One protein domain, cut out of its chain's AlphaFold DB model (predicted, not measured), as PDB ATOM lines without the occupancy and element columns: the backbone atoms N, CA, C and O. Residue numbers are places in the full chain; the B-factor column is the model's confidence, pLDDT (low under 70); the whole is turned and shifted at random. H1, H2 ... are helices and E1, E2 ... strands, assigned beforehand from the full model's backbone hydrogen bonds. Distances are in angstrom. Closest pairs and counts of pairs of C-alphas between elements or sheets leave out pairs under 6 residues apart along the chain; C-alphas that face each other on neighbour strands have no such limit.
ATOM      1  N   LEU A  51     -28.154  30.835 -45.057       97.25
ATOM      2  CA  LEU A  51     -28.289  30.755 -43.604       97.25
ATOM      3  C   LEU A  51     -29.695  30.262 -43.263       97.25
ATOM      4  O   LEU A  51     -30.679  30.842 -43.711       97.25
ATOM      5  N   ARG A  52     -29.803  29.238 -42.418       97.75
ATOM      6  CA  ARG A  52     -31.074  28.793 -41.834       97.75
ATOM      7  C   ARG A  52     -30.988  28.891 -40.322       97.75
ATOM      8  O   ARG A  52     -30.488  27.981 -39.663       97.75
ATOM      9  N   GLN A  53     -31.469  30.001 -39.784       98.44
ATOM     10  CA  GLN A  53     -31.479  30.257 -38.351       98.44
ATOM     11  C   GLN A  53     -32.650  29.527 -37.697       98.44
ATOM     12  O   GLN A  53     -33.797  29.699 -38.115       98.44
ATOM     13  N   LEU A  54     -32.376  28.741 -36.656       98.25
ATOM     14  CA  LEU A  54     -33.415  28.170 -35.806       98.25
ATOM     15  C   LEU A  54     -33.651  29.069 -34.594       98.25
ATOM     16  O   LEU A  54     -32.723  29.687 -34.072       98.25
ATOM     17  N   PHE A  55     -34.893  29.103 -34.129       98.56
ATOM     18  CA  PHE A  55     -35.248  29.672 -32.837       98.56
ATOM     19  C   PHE A  55     -36.092  28.676 -32.052       98.56
ATOM     20  O   PHE A  55     -37.021  28.061 -32.589       98.56
ATOM     21  N   LYS A  56     -35.754  28.533 -30.773       97.88
ATOM     22  CA  LYS A  56     -36.560  27.823 -29.788       97.88
ATOM     23  C   LYS A  56     -37.508  28.791 -29.096       97.88
ATOM     24  O   LYS A  56     -37.196  29.965 -28.943       97.88
ATOM     25  N   GLY A  57     -38.658  28.285 -28.688       97.94
ATOM     26  CA  GLY A  57     -39.661  29.041 -27.945       97.94
ATOM     27  C   GLY A  57     -41.006  28.335 -28.001       97.94
ATOM     28  O   GLY A  57     -41.126  27.277 -28.622       97.94
ATOM     29  N   GLN A  58     -42.009  28.915 -27.356       98.12
ATOM     30  CA  GLN A  58     -43.406  28.512 -27.542       98.12
ATOM     31  C   GLN A  58     -43.995  29.346 -28.674       98.12
ATOM     32  O   GLN A  58     -43.585  30.488 -28.872       98.12
ATOM     33  N   MET A  59     -44.954  28.816 -29.423       98.12
ATOM     34  CA  MET A  59     -45.630  29.627 -30.433       98.12
ATOM     35  C   MET A  59     -46.465  30.728 -29.779       98.12
ATOM     36  O   MET A  59     -47.171  30.488 -28.800       98.12
ATOM     37  N   ASN A  60     -46.424  31.926 -30.360       98.00
ATOM     38  CA  ASN A  60     -47.438  32.932 -30.093       98.00
ATOM     39  C   ASN A  60     -48.751  32.481 -30.759       98.00
ATOM     40  O   ASN A  60     -48.820  32.371 -31.986       98.00
ATOM     41  N   HIS A  61     -49.762  32.173 -29.946       95.75
ATOM     42  CA  HIS A  61     -51.042  31.656 -30.427       95.75
ATOM     43  C   HIS A  61     -51.787  32.674 -31.281       95.75
ATOM     44  O   HIS A  61     -52.258  32.298 -32.350       95.75
ATOM     45  N   ASP A  62     -51.790  33.946 -30.878       97.12
ATOM     46  CA  ASP A  62     -52.458  35.017 -31.623       97.12
ATOM     47  C   ASP A  62     -51.895  35.107 -33.047       97.12
ATOM     48  O   ASP A  62     -52.638  35.099 -34.022       97.12
ATOM     49  N   PHE A  63     -50.567  35.039 -33.182       97.31
ATOM     50  CA  PHE A  63     -49.909  35.056 -34.489       97.31
ATOM     51  C   PHE A  63     -50.315  33.871 -35.384       97.31
ATOM     52  O   PHE A  63     -50.505  34.041 -36.590       97.31
ATOM     53  N   ILE A  64     -50.436  32.660 -34.820       95.75
ATOM     54  CA  ILE A  64     -50.909  31.493 -35.583       95.75
ATOM     55  C   ILE A  64     -52.361  31.697 -35.995       95.75
ATOM     56  O   ILE A  64     -52.687  31.464 -37.156       95.75
ATOM     57  N   THR A  65     -53.214  32.115 -35.060       96.81
ATOM     58  CA  THR A  65     -54.641  32.317 -35.303       96.81
ATOM     59  C   THR A  65     -54.869  33.348 -36.403       96.81
ATOM     60  O   THR A  65     -55.642  33.074 -37.318       96.81
ATOM     61  N   ASP A  66     -54.133  34.459 -36.397       96.94
ATOM     62  CA  ASP A  66     -54.195  35.476 -37.451       96.94
ATOM     63  C   ASP A  66     -53.807  34.900 -38.822       96.94
ATOM     64  O   ASP A  66     -54.494  35.120 -39.823       96.94
ATOM     65  N   CYS A  67     -52.731  34.106 -38.884       96.69
ATOM     66  CA  CYS A  67     -52.300  33.453 -40.123       96.69
ATOM     67  C   CYS A  67     -53.321  32.411 -40.613       96.69
ATOM     68  O   CYS A  67     -53.605  32.322 -41.808       96.69
ATOM     69  N   GLU A  68     -53.873  31.598 -39.714       95.94
ATOM     70  CA  GLU A  68     -54.885  30.589 -40.043       95.94
ATOM     71  C   GLU A  68     -56.184  31.230 -40.527       95.94
ATOM     72  O   GLU A  68     -56.775  30.760 -41.503       95.94
ATOM     73  N   TYR A  69     -56.588  32.332 -39.896       97.12
ATOM     74  CA  TYR A  69     -57.737  33.120 -40.312       97.12
ATOM     75  C   TYR A  69     -57.523  33.719 -41.705       97.12
ATOM     76  O   TYR A  69     -58.353  33.501 -42.589       97.12
ATOM     77  N   SER A  70     -56.369  34.347 -41.950       96.69
ATOM     78  CA  SER A  70     -56.002  34.890 -43.270       96.69
ATOM     79  C   SER A  70     -56.045  33.806 -44.363       96.69
ATOM     80  O   SER A  70     -56.638  33.988 -45.427       96.69
ATOM     81  N   LEU A  71     -55.505  32.612 -44.076       95.62
ATOM     82  CA  LEU A  71     -55.595  31.456 -44.977       95.62
ATOM     83  C   LEU A  71     -57.040  30.993 -45.207       95.62
ATOM     84  O   LEU A  71     -57.366  30.576 -46.318       95.62
ATOM     85  N   SER A  72     -57.902  31.041 -44.186       96.06
ATOM     86  CA  SER A  72     -59.316  30.657 -44.313       96.06
ATOM     87  C   SER A  72     -60.109  31.612 -45.210       96.06
ATOM     88  O   SER A  72     -61.031  31.179 -45.898       96.06
ATOM     89  N   LEU A  73     -59.698  32.883 -45.259       96.12
ATOM     90  CA  LEU A  73     -60.228  33.900 -46.166       96.12
ATOM     91  C   LEU A  73     -59.650  33.809 -47.589       96.12
ATOM     92  O   LEU A  73     -60.094  34.525 -48.484       96.12
ATOM     93  N   GLY A  74     -58.674  32.926 -47.826       94.12
ATOM     94  CA  GLY A  74     -58.006  32.793 -49.121       94.12
ATOM     95  C   GLY A  74     -57.006  33.913 -49.421       94.12
ATOM     96  O   GLY A  74     -56.617  34.090 -50.580       94.12
ATOM     97  N   GLU A  75     -56.572  34.660 -48.404       94.06
ATOM     98  CA  GLU A  75     -55.565  35.703 -48.560       94.06
ATOM     99  C   GLU A  75     -54.211  35.088 -48.926       94.06
ATOM    100  O   GLU A  75     -53.736  34.125 -48.320       94.06
ATOM    101  N   LYS A  76     -53.571  35.655 -49.952       92.00
ATOM    102  CA  LYS A  76     -52.241  35.221 -50.409       92.00
ATOM    103  C   LYS A  76     -51.112  35.990 -49.735       92.00
ATOM    104  O   LYS A  76     -49.965  35.545 -49.757       92.00
ATOM    105  N   THR A  77     -51.430  37.151 -49.176       95.06
ATOM    106  CA  THR A  77     -50.484  38.093 -48.590       95.06
ATOM    107  C   THR A  77     -50.839  38.343 -47.139       95.06
ATOM    108  O   THR A  77     -52.009  38.501 -46.820       95.06
ATOM    109  N   PHE A  78     -49.831  38.423 -46.282       96.81
ATOM    110  CA  PHE A  78     -49.970  38.717 -44.864       96.81
ATOM    111  C   PHE A  78     -49.018  39.853 -44.494       96.81
ATOM    112  O   PHE A  78     -47.811  39.763 -44.748       96.81
ATOM    113  N   GLN A  79     -49.554  40.929 -43.917       96.62
ATOM    114  CA  GLN A  79     -48.741  42.067 -43.507       96.62
ATOM    115  C   GLN A  79     -48.045  41.748 -42.183       96.62
ATOM    116  O   GLN A  79     -48.675  41.577 -41.143       96.62
ATOM    117  N   PHE A  80     -46.716  41.703 -42.201       97.00
ATOM    118  CA  PHE A  80     -45.914  41.377 -41.032       97.00
ATOM    119  C   PHE A  80     -44.664  42.250 -40.963       97.00
ATOM    120  O   PHE A  80     -43.887  42.345 -41.914       97.00
ATOM    121  N   LEU A  81     -44.471  42.898 -39.808       95.06
ATOM    122  CA  LEU A  81     -43.399  43.874 -39.568       95.06
ATOM    123  C   LEU A  81     -43.367  45.032 -40.585       95.06
ATOM    124  O   LEU A  81     -42.296  45.561 -40.879       95.06
ATOM    125  N   GLY A  82     -44.537  45.443 -41.086       94.19
ATOM    126  CA  GLY A  82     -44.669  46.524 -42.069       94.19
ATOM    127  C   GLY A  82     -44.267  46.130 -43.493       94.19
ATOM    128  O   GLY A  82     -44.051  47.007 -44.320       94.19
ATOM    129  N   LEU A  83     -44.140  44.830 -43.768       95.88
ATOM    130  CA  LEU A  83     -43.852  44.279 -45.088       95.88
ATOM    131  C   LEU A  83     -44.939  43.280 -45.470       95.88
ATOM    132  O   LEU A  83     -45.494  42.613 -44.596       95.88
ATOM    133  N   ASP A  84     -45.177  43.124 -46.765       96.44
ATOM    134  CA  ASP A  84     -46.060  42.080 -47.274       96.44
ATOM    135  C   ASP A  84     -45.288  40.774 -47.460       96.44
ATOM    136  O   ASP A  84     -44.172  40.739 -47.994       96.44
ATOM    137  N   TRP A  85     -45.890  39.682 -47.002       97.88
ATOM    138  CA  TRP A  85     -45.335  38.339 -47.106       97.88
ATOM    139  C   TRP A  85     -46.314  37.423 -47.812       97.88
ATOM    140  O   TRP A  85     -47.504  37.447 -47.522       97.88
ATOM    141  N   LEU A  86     -45.812  36.561 -48.688       97.50
ATOM    142  CA  LEU A  86     -46.602  35.476 -49.253       97.50
ATOM    143  C   LEU A  86     -46.861  34.437 -48.162       97.50
ATOM    144  O   LEU A  86     -45.924  33.787 -47.691       97.50
ATOM    145  N   LEU A  87     -48.120  34.295 -47.763       97.50
ATOM    146  CA  LEU A  87     -48.556  33.344 -46.749       97.50
ATOM    147  C   LEU A  87     -48.960  32.024 -47.409       97.50
ATOM    148  O   LEU A  87     -49.632  31.995 -48.439       97.50
ATOM    149  N   GLY A  88     -48.551  30.906 -46.815       95.50
ATOM    150  CA  GLY A  88     -48.939  29.594 -47.315       95.50
ATOM    151  C   GLY A  88     -48.740  28.469 -46.312       95.50
ATOM    152  O   GLY A  88     -47.940  28.561 -45.380       95.50
ATOM    153  N   LYS A  89     -49.445  27.357 -46.542       94.50
ATOM    154  CA  LYS A  89     -49.169  26.089 -45.856       94.50
ATOM    155  C   LYS A  89     -47.916  25.444 -46.427       94.50
ATOM    156  O   LYS A  89     -47.721  25.424 -47.641       94.50
ATOM    157  N   SER A  90     -47.097  24.889 -45.552       91.25
ATOM    158  CA  SER A  90     -45.862  24.190 -45.891       91.25
ATOM    159  C   SER A  90     -46.049  22.675 -45.843       91.25
ATOM    160  O   SER A  90     -46.930  22.147 -45.164       91.25
ATOM    161  N   SER A  91     -45.224  21.958 -46.602       86.56
ATOM    162  CA  SER A  91     -45.230  20.497 -46.638       86.56
ATOM    163  C   SER A  91     -44.553  19.905 -45.397       86.56
ATOM    164  O   SER A  91     -43.714  20.541 -44.749       86.56
ATOM    165  N   LYS A  92     -44.849  18.632 -45.103       85.38
ATOM    166  CA  LYS A  92     -44.179  17.885 -44.024       85.38
ATOM    167  C   LYS A  92     -42.663  17.782 -44.218       85.38
ATOM    168  O   LYS A  92     -41.953  17.718 -43.221       85.38
ATOM    169  N   SER A  93     -42.164  17.814 -45.458       81.94
ATOM    170  CA  SER A  93     -40.721  17.772 -45.742       81.94
ATOM    171  C   SER A  93     -39.975  18.992 -45.196       81.94
ATOM    172  O   SER A  93     -38.824  18.866 -44.791       81.94
ATOM    173  N   SER A  94     -40.635  20.150 -45.094       85.38
ATOM    174  CA  SER A  94     -40.043  21.340 -44.471       85.38
ATOM    175  C   SER A  94     -39.869  21.210 -42.949       85.38
ATOM    176  O   SER A  94     -39.032  21.907 -42.373       85.38
ATOM    177  N   GLY A  95     -40.662  20.341 -42.304       92.19
ATOM    178  CA  GLY A  95     -40.786  20.200 -40.849       92.19
ATOM    179  C   GLY A  95     -41.796  21.151 -40.187       92.19
ATOM    180  O   GLY A  95     -42.126  20.958 -39.014       92.19
ATOM    181  N   TYR A  96     -42.340  22.126 -40.923       96.75
ATOM    182  CA  TYR A  96     -43.199  23.200 -40.404       96.75
ATOM    183  C   TYR A  96     -44.531  23.276 -41.147       96.75
ATOM    184  O   TYR A  96     -44.607  22.959 -42.329       96.75
ATOM    185  N   GLN A  97     -45.583  23.710 -40.456       96.69
ATOM    186  CA  GLN A  97     -46.947  23.752 -40.985       96.69
ATOM    187  C   GLN A  97     -47.201  24.962 -41.883       96.69
ATOM    188  O   GLN A  97     -47.964  24.860 -42.844       96.69
ATOM    189  N   TYR A  98     -46.539  26.086 -41.607       97.25
ATOM    190  CA  TYR A  98     -46.790  27.357 -42.280       97.25
ATOM    191  C   TYR A  98     -45.499  28.002 -42.779       97.25
ATOM    192  O   TYR A  98     -44.403  27.701 -42.288       97.25
ATOM    193  N   ARG A  99     -45.631  28.886 -43.772       97.69
ATOM    194  CA  ARG A  99     -44.562  29.775 -44.229       97.69
ATOM    195  C   ARG A  99     -45.049  31.192 -44.509       97.69
ATOM    196  O   ARG A  99     -46.159  31.377 -45.000       97.69
ATOM    197  N   LEU A 100     -44.159  32.150 -44.275       98.06
ATOM    198  CA  LEU A 100     -44.192  33.495 -44.840       98.06
ATOM    199  C   LEU A 100     -42.972  33.660 -45.749       98.06
ATOM    200  O   LEU A 100     -41.849  33.407 -45.320       98.06
ATOM    201  N   GLN A 101     -43.162  34.089 -46.991       97.19
ATOM    202  CA  GLN A 101     -42.077  34.243 -47.964       97.19
ATOM    203  C   GLN A 101     -42.051  35.658 -48.534       97.19
ATOM    204  O   GLN A 101     -43.054  36.150 -49.044       97.19
ATOM    205  N   ASN A 102     -40.887  36.303 -48.487       96.69
ATOM    206  CA  ASN A 102     -40.665  37.593 -49.126       96.69
ATOM    207  C   ASN A 102     -39.506  37.471 -50.127       96.69
ATOM    208  O   ASN A 102     -38.334  37.425 -49.751       96.69
ATOM    209  N   ASN A 103     -39.856  37.399 -51.414       90.75
ATOM    210  CA  ASN A 103     -38.907  37.173 -52.511       90.75
ATOM    211  C   ASN A 103     -37.987  38.368 -52.767       90.75
ATOM    212  O   ASN A 103     -36.836  38.173 -53.142       90.75
ATOM    213  N   GLN A 104     -38.486  39.588 -52.557       90.62
ATOM    214  CA  GLN A 104     -37.699  40.813 -52.730       90.62
ATOM    215  C   GLN A 104     -36.640  40.938 -51.633       90.62
ATOM    216  O   GLN A 104     -35.493  41.303 -51.889       90.62
ATOM    217  N   LEU A 105     -37.020  40.590 -50.403       93.44
ATOM    218  CA  LEU A 105     -36.112  40.548 -49.270       93.44
ATOM    219  C   LEU A 105     -35.161  39.346 -49.347       93.44
ATOM    220  O   LEU A 105     -34.041  39.425 -48.848       93.44
ATOM    221  N   GLY A 106     -35.598  38.246 -49.964       93.25
ATOM    222  CA  GLY A 106     -34.850  36.996 -50.038       93.25
ATOM    223  C   GLY A 106     -34.874  36.211 -48.724       93.25
ATOM    224  O   GLY A 106     -33.851  35.637 -48.342       93.25
ATOM    225  N   VAL A 107     -36.019  36.225 -48.024       96.88
ATOM    226  CA  VAL A 107     -36.224  35.579 -46.716       96.88
ATOM    227  C   VAL A 107     -37.474  34.702 -46.735       96.88
ATOM    228  O   VAL A 107     -38.528  35.110 -47.229       96.88
ATOM    229  N   ILE A 108     -37.366  33.513 -46.142       97.81
ATOM    230  CA  ILE A 108     -38.493  32.607 -45.895       97.81
ATOM    231  C   ILE A 108     -38.555  32.290 -44.406       97.81
ATOM    232  O   ILE A 108     -37.572  31.864 -43.806       97.81
ATOM    233  N   ILE A 109     -39.720  32.475 -43.807       98.38
ATOM    234  CA  ILE A 109     -39.997  32.166 -42.412       98.38
ATOM    235  C   ILE A 109     -40.876  30.924 -42.379       98.38
ATOM    236  O   ILE A 109     -41.983  30.940 -42.901       98.38
ATOM    237  N   PHE A 110     -40.409  29.868 -41.732       98.44
ATOM    238  CA  PHE A 110     -41.179  28.670 -41.438       98.44
ATOM    239  C   PHE A 110     -41.520  28.640 -39.958       98.44
ATOM    240  O   PHE A 110     -40.641  28.823 -39.116       98.44
ATOM    241  N   PHE A 111     -42.783  28.386 -39.635       98.06
ATOM    242  CA  PHE A 111     -43.239  28.395 -38.252       98.06
ATOM    243  C   PHE A 111     -44.263  27.296 -37.974       98.06
ATOM    244  O   PHE A 111     -44.863  26.727 -38.887       98.06
ATOM    245  N   LYS A 112     -44.408  26.975 -36.683       97.25
ATOM    246  CA  LYS A 112     -45.186  25.854 -36.143       97.25
ATOM    247  C   LYS A 112     -44.710  24.492 -36.667       97.25
ATOM    248  O   LYS A 112     -45.171  23.982 -37.683       97.25
ATOM    249  N   MET A 113     -43.813  23.851 -35.921       95.56
ATOM    250  CA  MET A 113     -43.356  22.489 -36.213       95.56
ATOM    251  C   MET A 113     -44.515  21.470 -36.224       95.56
ATOM    252  O   MET A 113     -45.420  21.531 -35.384       95.56
ATOM    253  N   PHE A 114     -44.473  20.504 -37.150       93.19
ATOM    254  CA  PHE A 114     -45.465  19.419 -37.227       93.19
ATOM    255  C   PHE A 114     -45.429  18.485 -36.012       93.19
ATOM    256  O   PHE A 114     -46.471  18.025 -35.556       93.19
ATOM    257  N   HIS A 115     -44.233  18.208 -35.493       91.50
ATOM    258  CA  HIS A 115     -43.989  17.190 -34.466       91.50
ATOM    259  C   HIS A 115     -43.955  17.745 -33.033       91.50
ATOM    260  O   HIS A 115     -43.556  17.043 -32.108       91.50
ATOM    261  N   SER A 116     -44.365  18.999 -32.826       93.94
ATOM    262  CA  SER A 116     -44.429  19.623 -31.499       93.94
ATOM    263  C   SER A 116     -45.727  20.411 -31.336       93.94
ATOM    264  O   SER A 116     -46.223  21.037 -32.283       93.94
ATOM    265  N   ARG A 117     -46.297  20.367 -30.129       94.88
ATOM    266  CA  ARG A 117     -47.487  21.152 -29.766       94.88
ATOM    267  C   ARG A 117     -47.116  22.635 -29.687       94.88
ATOM    268  O   ARG A 117     -45.982  22.937 -29.344       94.88
ATOM    269  N   ALA A 118     -48.028  23.541 -30.038       94.69
ATOM    270  CA  ALA A 118     -47.735  24.980 -30.109       94.69
ATOM    271  C   ALA A 118     -47.243  25.550 -28.763       94.69
ATOM    272  O   ALA A 118     -46.369  26.409 -28.727       94.69
ATOM    273  N   GLU A 119     -47.766  25.001 -27.671       94.81
ATOM    274  CA  GLU A 119     -47.531  25.391 -26.284       94.81
ATOM    275  C   GLU A 119     -46.192  24.865 -25.744       94.81
ATOM    276  O   GLU A 119     -45.734  25.279 -24.681       94.81
ATOM    277  N   SER A 120     -45.563  23.906 -26.430       96.19
ATOM    278  CA  SER A 120     -44.291  23.332 -25.987       96.19
ATOM    279  C   SER A 120     -43.112  24.195 -26.427       96.19
ATOM    280  O   SER A 120     -43.110  24.731 -27.531       96.19
ATOM    281  N   ILE A 121     -42.078  24.302 -25.585       96.44
ATOM    282  CA  ILE A 121     -40.811  24.905 -26.009       96.44
ATOM    283  C   ILE A 121     -40.139  23.936 -26.983       96.44
ATOM    284  O   ILE A 121     -39.690  22.857 -26.597       96.44
ATOM    285  N   SER A 122     -40.066  24.324 -28.250       96.50
ATOM    286  CA  SER A 122     -39.420  23.552 -29.315       96.50
ATOM    287  C   SER A 122     -38.839  24.502 -30.360       96.50
ATOM    288  O   SER A 122     -39.008  25.718 -30.257       96.50
ATOM    289  N   SER A 123     -38.155  23.974 -31.377       96.31
ATOM    290  CA  SER A 123     -37.620  24.751 -32.506       96.31
ATOM    291  C   SER A 123     -38.742  25.159 -33.463       96.31
ATOM    292  O   SER A 123     -38.775  24.756 -34.620       96.31
ATOM    293  N   HIS A 124     -39.724  25.897 -32.958       97.88
ATOM    294  CA  HIS A 124     -40.956  26.216 -33.665       97.88
ATOM    295  C   HIS A 124     -40.781  27.205 -34.818       97.88
ATOM    296  O   HIS A 124     -41.717  27.354 -35.601       97.88
ATOM    297  N   LEU A 125     -39.611  27.829 -34.948       98.50
ATOM    298  CA  LEU A 125     -39.310  28.828 -35.962       98.50
ATOM    299  C   LEU A 125     -37.979  28.518 -36.652       98.50
ATOM    300  O   LEU A 125     -36.947  28.333 -36.003       98.50
ATOM    301  N   LYS A 126     -38.005  28.532 -37.984       98.38
ATOM    302  CA  LYS A 126     -36.829  28.495 -38.856       98.38
ATOM    303  C   LYS A 126     -36.911  29.653 -39.838       98.38
ATOM    304  O   LYS A 126     -37.910  29.783 -40.538       98.38
ATOM    305  N   ILE A 127     -35.861  30.460 -39.929       98.50
ATOM    306  CA  ILE A 127     -35.773  31.559 -40.893       98.50
ATOM    307  C   ILE A 127     -34.634  31.266 -41.868       98.50
ATOM    308  O   ILE A 127     -33.481  31.136 -41.455       98.50
ATOM    309  N   GLU A 128     -34.957  31.144 -43.152       98.19
ATOM    310  CA  GLU A 128     -34.002  30.930 -44.238       98.19
ATOM    311  C   GLU A 128     -33.691  32.261 -44.930       98.19
ATOM    312  O   GLU A 128     -34.599  32.988 -45.331       98.19
ATOM    313  N   CYS A 129     -32.404  32.574 -45.065       97.12
ATOM    314  CA  CYS A 129     -31.890  33.776 -45.710       97.12
ATOM    315  C   CYS A 129     -31.064  33.387 -46.937       97.12
ATOM    316  O   CYS A 129     -30.154  32.560 -46.839       97.12
ATOM    317  N   SER A 130     -31.389  34.005 -48.070       91.88
ATOM    318  CA  SER A 130     -30.657  33.883 -49.337       91.88
ATOM    319  C   SER A 130     -29.327  34.657 -49.323       91.88
ATOM    320  O   SER A 130     -29.168  35.542 -48.472       91.88
ATOM    321  N   PRO A 131     -28.419  34.429 -50.298       89.38
ATOM    322  CA  PRO A 131     -27.184  35.209 -50.406       89.38
ATOM    323  C   PRO A 131     -27.481  36.709 -50.479       89.38
ATOM    324  O   PRO A 131     -26.954  37.485 -49.692       89.38
ATOM    325  N   TRP A 132     -28.448  37.100 -51.322       88.88
ATOM    326  CA  TRP A 132     -28.899  38.487 -51.482       88.88
ATOM    327  C   TRP A 132     -29.230  39.177 -50.154       88.88
ATOM    328  O   TRP A 132     -28.885  40.341 -49.938       88.88
ATOM    329  N   PHE A 133     -29.899  38.475 -49.238       93.94
ATOM    330  CA  PHE A 133     -30.231  39.049 -47.939       93.94
ATOM    331  C   PHE A 133     -28.981  39.285 -47.079       93.94
ATOM    332  O   PHE A 133     -28.892  40.321 -46.408       93.94
ATOM    333  N   LEU A 134     -28.054  38.325 -47.097       93.50
ATOM    334  CA  LEU A 134     -26.839  38.309 -46.284       93.50
ATOM    335  C   LEU A 134     -25.808  39.325 -46.789       93.50
ATOM    336  O   LEU A 134     -25.307  40.115 -45.997       93.50
ATOM    337  N   ASP A 135     -25.559  39.368 -48.098       88.38
ATOM    338  CA  ASP A 135     -24.548  40.230 -48.729       88.38
ATOM    339  C   ASP A 135     -24.806  41.726 -48.483       88.38
ATOM    340  O   ASP A 135     -23.885  42.524 -48.330       88.38
ATOM    341  N   ASN A 136     -26.078  42.112 -48.390       87.88
ATOM    342  CA  ASN A 136     -26.489  43.505 -48.222       87.88
ATOM    343  C   ASN A 136     -26.508  43.973 -46.755       87.88
ATOM    344  O   ASN A 136     -27.022  45.057 -46.451       87.88
ATOM    345  N   ARG A 137     -26.042  43.153 -45.801       93.94
ATOM    346  CA  ARG A 137     -26.183  43.437 -44.366       93.94
ATOM    347  C   ARG A 137     -24.963  43.010 -43.572       93.94
ATOM    348  O   ARG A 137     -24.483  41.890 -43.663       93.94
ATOM    349  N   ALA A 138     -24.552  43.882 -42.654       95.25
ATOM    350  CA  ALA A 138     -23.601  43.491 -41.626       95.25
ATOM    351  C   ALA A 138     -24.177  42.333 -40.775       95.25
ATOM    352  O   ALA A 138     -25.373  42.352 -40.452       95.25
ATOM    353  N   PRO A 139     -23.348  41.385 -40.313       96.12
ATOM    354  CA  PRO A 139     -23.804  40.193 -39.591       96.12
ATOM    355  C   PRO A 139     -24.683  40.487 -38.365       96.12
ATOM    356  O   PRO A 139     -25.715  39.854 -38.161       96.12
ATOM    357  N   LYS A 140     -24.358  41.521 -37.578       97.12
ATOM    358  CA  LYS A 140     -25.193  41.941 -36.435       97.12
ATOM    359  C   LYS A 140     -26.547  42.528 -36.846       97.12
ATOM    360  O   LYS A 140     -27.516  42.411 -36.095       97.12
ATOM    361  N   LYS A 141     -26.647  43.139 -38.033       98.00
ATOM    362  CA  LYS A 141     -27.930  43.614 -38.576       98.00
ATOM    363  C   LYS A 141     -28.809  42.441 -39.008       98.00
ATOM    364  O   LYS A 141     -30.018  42.510 -38.799       98.00
ATOM    365  N   VAL A 142     -28.211  41.375 -39.550       98.12
ATOM    366  CA  VAL A 142     -28.911  40.108 -39.818       98.12
ATOM    367  C   VAL A 142     -29.490  39.557 -38.516       98.12
ATOM    368  O   VAL A 142     -30.704  39.409 -38.425       98.12
ATOM    369  N   ASP A 143     -28.674  39.374 -37.476       98.38
ATOM    370  CA  ASP A 143     -29.154  38.840 -36.191       98.38
ATOM    371  C   ASP A 143     -30.276  39.681 -35.579       98.38
ATOM    372  O   ASP A 143     -31.291  39.145 -35.144       98.38
ATOM    373  N   THR A 144     -30.126  41.009 -35.595       98.38
ATOM    374  CA  THR A 144     -31.147  41.935 -35.079       98.38
ATOM    375  C   THR A 144     -32.471  41.779 -35.826       98.38
ATOM    376  O   THR A 144     -33.541  41.755 -35.216       98.38
ATOM    377  N   PHE A 145     -32.413  41.653 -37.154       98.19
ATOM    378  CA  PHE A 145     -33.596  41.449 -37.981       98.19
ATOM    379  C   PHE A 145     -34.283  40.111 -37.671       98.19
ATOM    380  O   PHE A 145     -35.496  40.074 -37.462       98.19
ATOM    381  N   LEU A 146     -33.508  39.028 -37.573       98.62
ATOM    382  CA  LEU A 146     -34.025  37.695 -37.263       98.62
ATOM    383  C   LEU A 146     -34.616  37.623 -35.848       98.62
ATOM    384  O   LEU A 146     -35.694  37.062 -35.666       98.62
ATOM    385  N   ALA A 147     -33.975  38.256 -34.864       98.44
ATOM    386  CA  ALA A 147     -34.485  38.350 -33.499       98.44
ATOM    387  C   ALA A 147     -35.809  39.130 -33.427       98.44
ATOM    388  O   ALA A 147     -36.714  38.737 -32.692       98.44
ATOM    389  N   LYS A 148     -35.968  40.193 -34.231       98.31
ATOM    390  CA  LYS A 148     -37.230  40.947 -34.323       98.31
ATOM    391  C   LYS A 148     -38.373  40.088 -34.867       98.31
ATOM    392  O   LYS A 148     -39.491  40.191 -34.368       98.31
ATOM    393  N   ILE A 149     -38.104  39.244 -35.865       98.50
ATOM    394  CA  ILE A 149     -39.076  38.255 -36.357       98.50
ATOM    395  C   ILE A 149     -39.411  37.263 -35.242       98.50
ATOM    396  O   ILE A 149     -40.583  37.055 -34.929       98.50
ATOM    397  N   ALA A 150     -38.386  36.686 -34.613       98.62
ATOM    398  CA  ALA A 150     -38.561  35.665 -33.590       98.62
ATOM    399  C   ALA A 150     -39.384  36.160 -32.395       98.62
ATOM    400  O   ALA A 150     -40.310  35.470 -31.981       98.62
ATOM    401  N   GLY A 151     -39.131  37.381 -31.918       98.19
ATOM    402  CA  GLY A 151     -39.873  37.991 -30.810       98.19
ATOM    403  C   GLY A 151     -41.333  38.350 -31.117       98.19
ATOM    404  O   GLY A 151     -42.064  38.712 -30.202       98.19
ATOM    405  N   ARG A 152     -41.778  38.278 -32.380       98.06
ATOM    406  CA  ARG A 152     -43.202  38.409 -32.740       98.06
ATOM    407  C   ARG A 152     -43.907  37.062 -32.873       98.06
ATOM    408  O   ARG A 152     -45.090  36.965 -32.558       98.06
ATOM    409  N   ILE A 153     -43.190  36.055 -33.367       98.38
ATOM    410  CA  ILE A 153     -43.746  34.738 -33.707       98.38
ATOM    411  C   ILE A 153     -43.722  33.786 -32.508       98.38
ATOM    412  O   ILE A 153     -44.584  32.915 -32.394       98.38
ATOM    413  N   LEU A 154     -42.736  33.930 -31.623       98.56
ATOM    414  CA  LEU A 154     -42.538  33.054 -30.477       98.56
ATOM    415  C   LEU A 154     -42.616  33.820 -29.155       98.56
ATOM    416  O   LEU A 154     -42.123  34.940 -29.034       98.56
ATOM    417  N   ASN A 155     -43.132  33.139 -28.141       97.94
ATOM    418  CA  ASN A 155     -42.950  33.490 -26.741       97.94
ATOM    419  C   ASN A 155     -41.618  32.906 -26.248       97.94
ATOM    420  O   ASN A 155     -41.297  31.747 -26.536       97.94
ATOM    421  N   CYS A 156     -40.853  33.705 -25.496       95.56
ATOM    422  CA  CYS A 156     -39.532  33.331 -24.968       95.56
ATOM    423  C   CYS A 156     -38.563  32.853 -26.066       95.56
ATOM    424  O   CYS A 156     -37.935  31.804 -25.942       95.56
ATOM    425  N   ALA A 157     -38.486  33.609 -27.164       98.00
ATOM    426  CA  ALA A 157     -37.661  33.266 -28.313       98.00
ATOM    427  C   ALA A 157     -36.163  33.237 -27.964       98.00
ATOM    428  O   ALA A 157     -35.607  34.232 -27.498       98.00
ATOM    429  N   GLU A 158     -35.493  32.132 -28.279       98.06
ATOM    430  CA  GLU A 158     -34.050  31.959 -28.106       98.06
ATOM    431  C   GLU A 158     -33.415  31.461 -29.408       98.06
ATOM    432  O   GLU A 158     -33.888  30.500 -30.020       98.06
ATOM    433  N   ALA A 159     -32.331  32.106 -29.844       98.19
ATOM    434  CA  ALA A 159     -31.590  31.669 -31.021       98.19
ATOM    435  C   ALA A 159     -30.939  30.299 -30.782       98.19
ATOM    436  O   ALA A 159     -30.231  30.072 -29.797       98.19
ATOM    437  N   HIS A 160     -31.150  29.384 -31.720       97.25
ATOM    438  CA  HIS A 160     -30.586  28.045 -31.695       97.25
ATOM    439  C   HIS A 160     -29.757  27.804 -32.954       97.25
ATOM    440  O   HIS A 160     -30.173  28.217 -34.033       97.25
ATOM    441  N   TYR A 161     -28.606  27.141 -32.792       97.50
ATOM    442  CA  TYR A 161     -27.566  26.931 -33.807       97.50
ATOM    443  C   TYR A 161     -28.105  26.900 -35.248       97.50
ATOM    444  O   TYR A 161     -29.008  26.108 -35.544       97.50
ATOM    445  N   PRO A 162     -27.590  27.746 -36.154       97.44
ATOM    446  CA  PRO A 162     -28.074  27.783 -37.522       97.44
ATOM    447  C   PRO A 162     -27.509  26.615 -38.336       97.44
ATOM    448  O   PRO A 162     -26.477  26.039 -37.999       97.44
ATOM    449  N   ALA A 163     -28.152  26.304 -39.460       96.94
ATOM    450  CA  ALA A 163     -27.470  25.643 -40.569       96.94
ATOM    451  C   ALA A 163     -26.874  26.714 -41.497       96.94
ATOM    452  O   ALA A 163     -27.521  27.733 -41.752       96.94
ATOM    453  N   ILE A 164     -25.664  26.490 -42.001       96.00
ATOM    454  CA  ILE A 164     -24.953  27.441 -42.866       96.00
ATOM    455  C   ILE A 164     -24.361  26.718 -44.068       96.00
ATOM    456  O   ILE A 164     -23.854  25.604 -43.944       96.00
TER     457      ILE A 164
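Overview. This is residues 51 to 164 of the 344 residues of an uncharacterized protein of Endozoicomonas sp. (ex Bugula neritina AB1) (UniProt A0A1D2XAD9). One strongly twisted sheet of seven strands curls like part of a barrel round the long helix H3, while H1 runs across the strands near the E2 edge and the short H2 grazes the sheet. H1 and H3 are on one face of the sheet, which gives two layers, a sheet with helices over one face. There are 114 printed residues, with three named helices and seven named strands in the order E1, H1, E2, E3, E4, E5, E6, H2, H3, E7. The sheet runs E2, E3, E4, E5, E6, E1, E7, all antiparallel, and the class is mixed, helices and strands. The whole is compact, with a radius of gyration of the C-alphas of 13.2 A, and rounded, spanning 37 by 29 by 26 A.

Arrangement. E1, residues 51 to 59, is an inner strand that bends by 64 degrees at residue 56. H1, residues 61 to 72, is on the sheet at a height of 8.2 A; its closest C-alphas to E3, residues 83 to 89, are those of Leu 71 and Gly 88, 7.3 A apart. On the local plane H1 runs across the strands, at 78 degrees to E3. E2, residues 77 to 80, begins a meander, each strand the antiparallel neighbour of the one before: E2, E3, E4 at residues 96 to 102, E5 at 107 to 113 and E6 at 122 to 129, each step a hairpin. Within hydrogen-bond range are N 78 and O 85, N 86 and O 101, N 100 and O 109, and N 110 and O 126, each 2.8 A; between E6 and E1, N 53 and O 127 are at 2.9 A. H2, residues 131 to 135, only grazes the sheet with residues 131 to 134. The sheet curls round H3, residues 139 to 153; the closest C-alphas of H3 and E6 are those of Ala 150 and Leu 125, 7.3 A apart. H1 and H3 are close but not clearly touching, about perpendicular at 80 degrees, with C-alphas 63 and 153 closest at 6.2 A. E7, residues 154 to 164, bends by 91 degrees at residue 157 and is antiparallel to E1, with N 56 and O 158 at 2.8 A. E6, H2, H3 and E7 make a split strand-helix-strand unit, two strands running the same way with E1 between them, its crossover right-handed. Every O i to N i+4 pair is within hydrogen-bond range in H1 and H2, and 10 of 11 in H3.

Along the chain. E1 begins at C-alpha 51 (-28.289, 30.755, -43.604) and is 21.8 A long. H1 measures 16.2 A, E2 9.4 A, E3 19.0 A, E4 17.0 A, E5 18.2 A, E6 20.7 A and H2 5.9 A. H3, 21.5 A, begins at C-alpha 139 (-23.804, 40.193, -39.591). E7, 22.2 A, ends at C-alpha 164 (-24.953, 27.441, -42.866).

Size, cuts and confidence. The two C-alphas farthest apart, those of Leu 73 and Ala 138, are 38.1 A apart. The printed part has no cut and no long link. The mean pLDDT of the printed part is 95.8, and no printed residue is under 70.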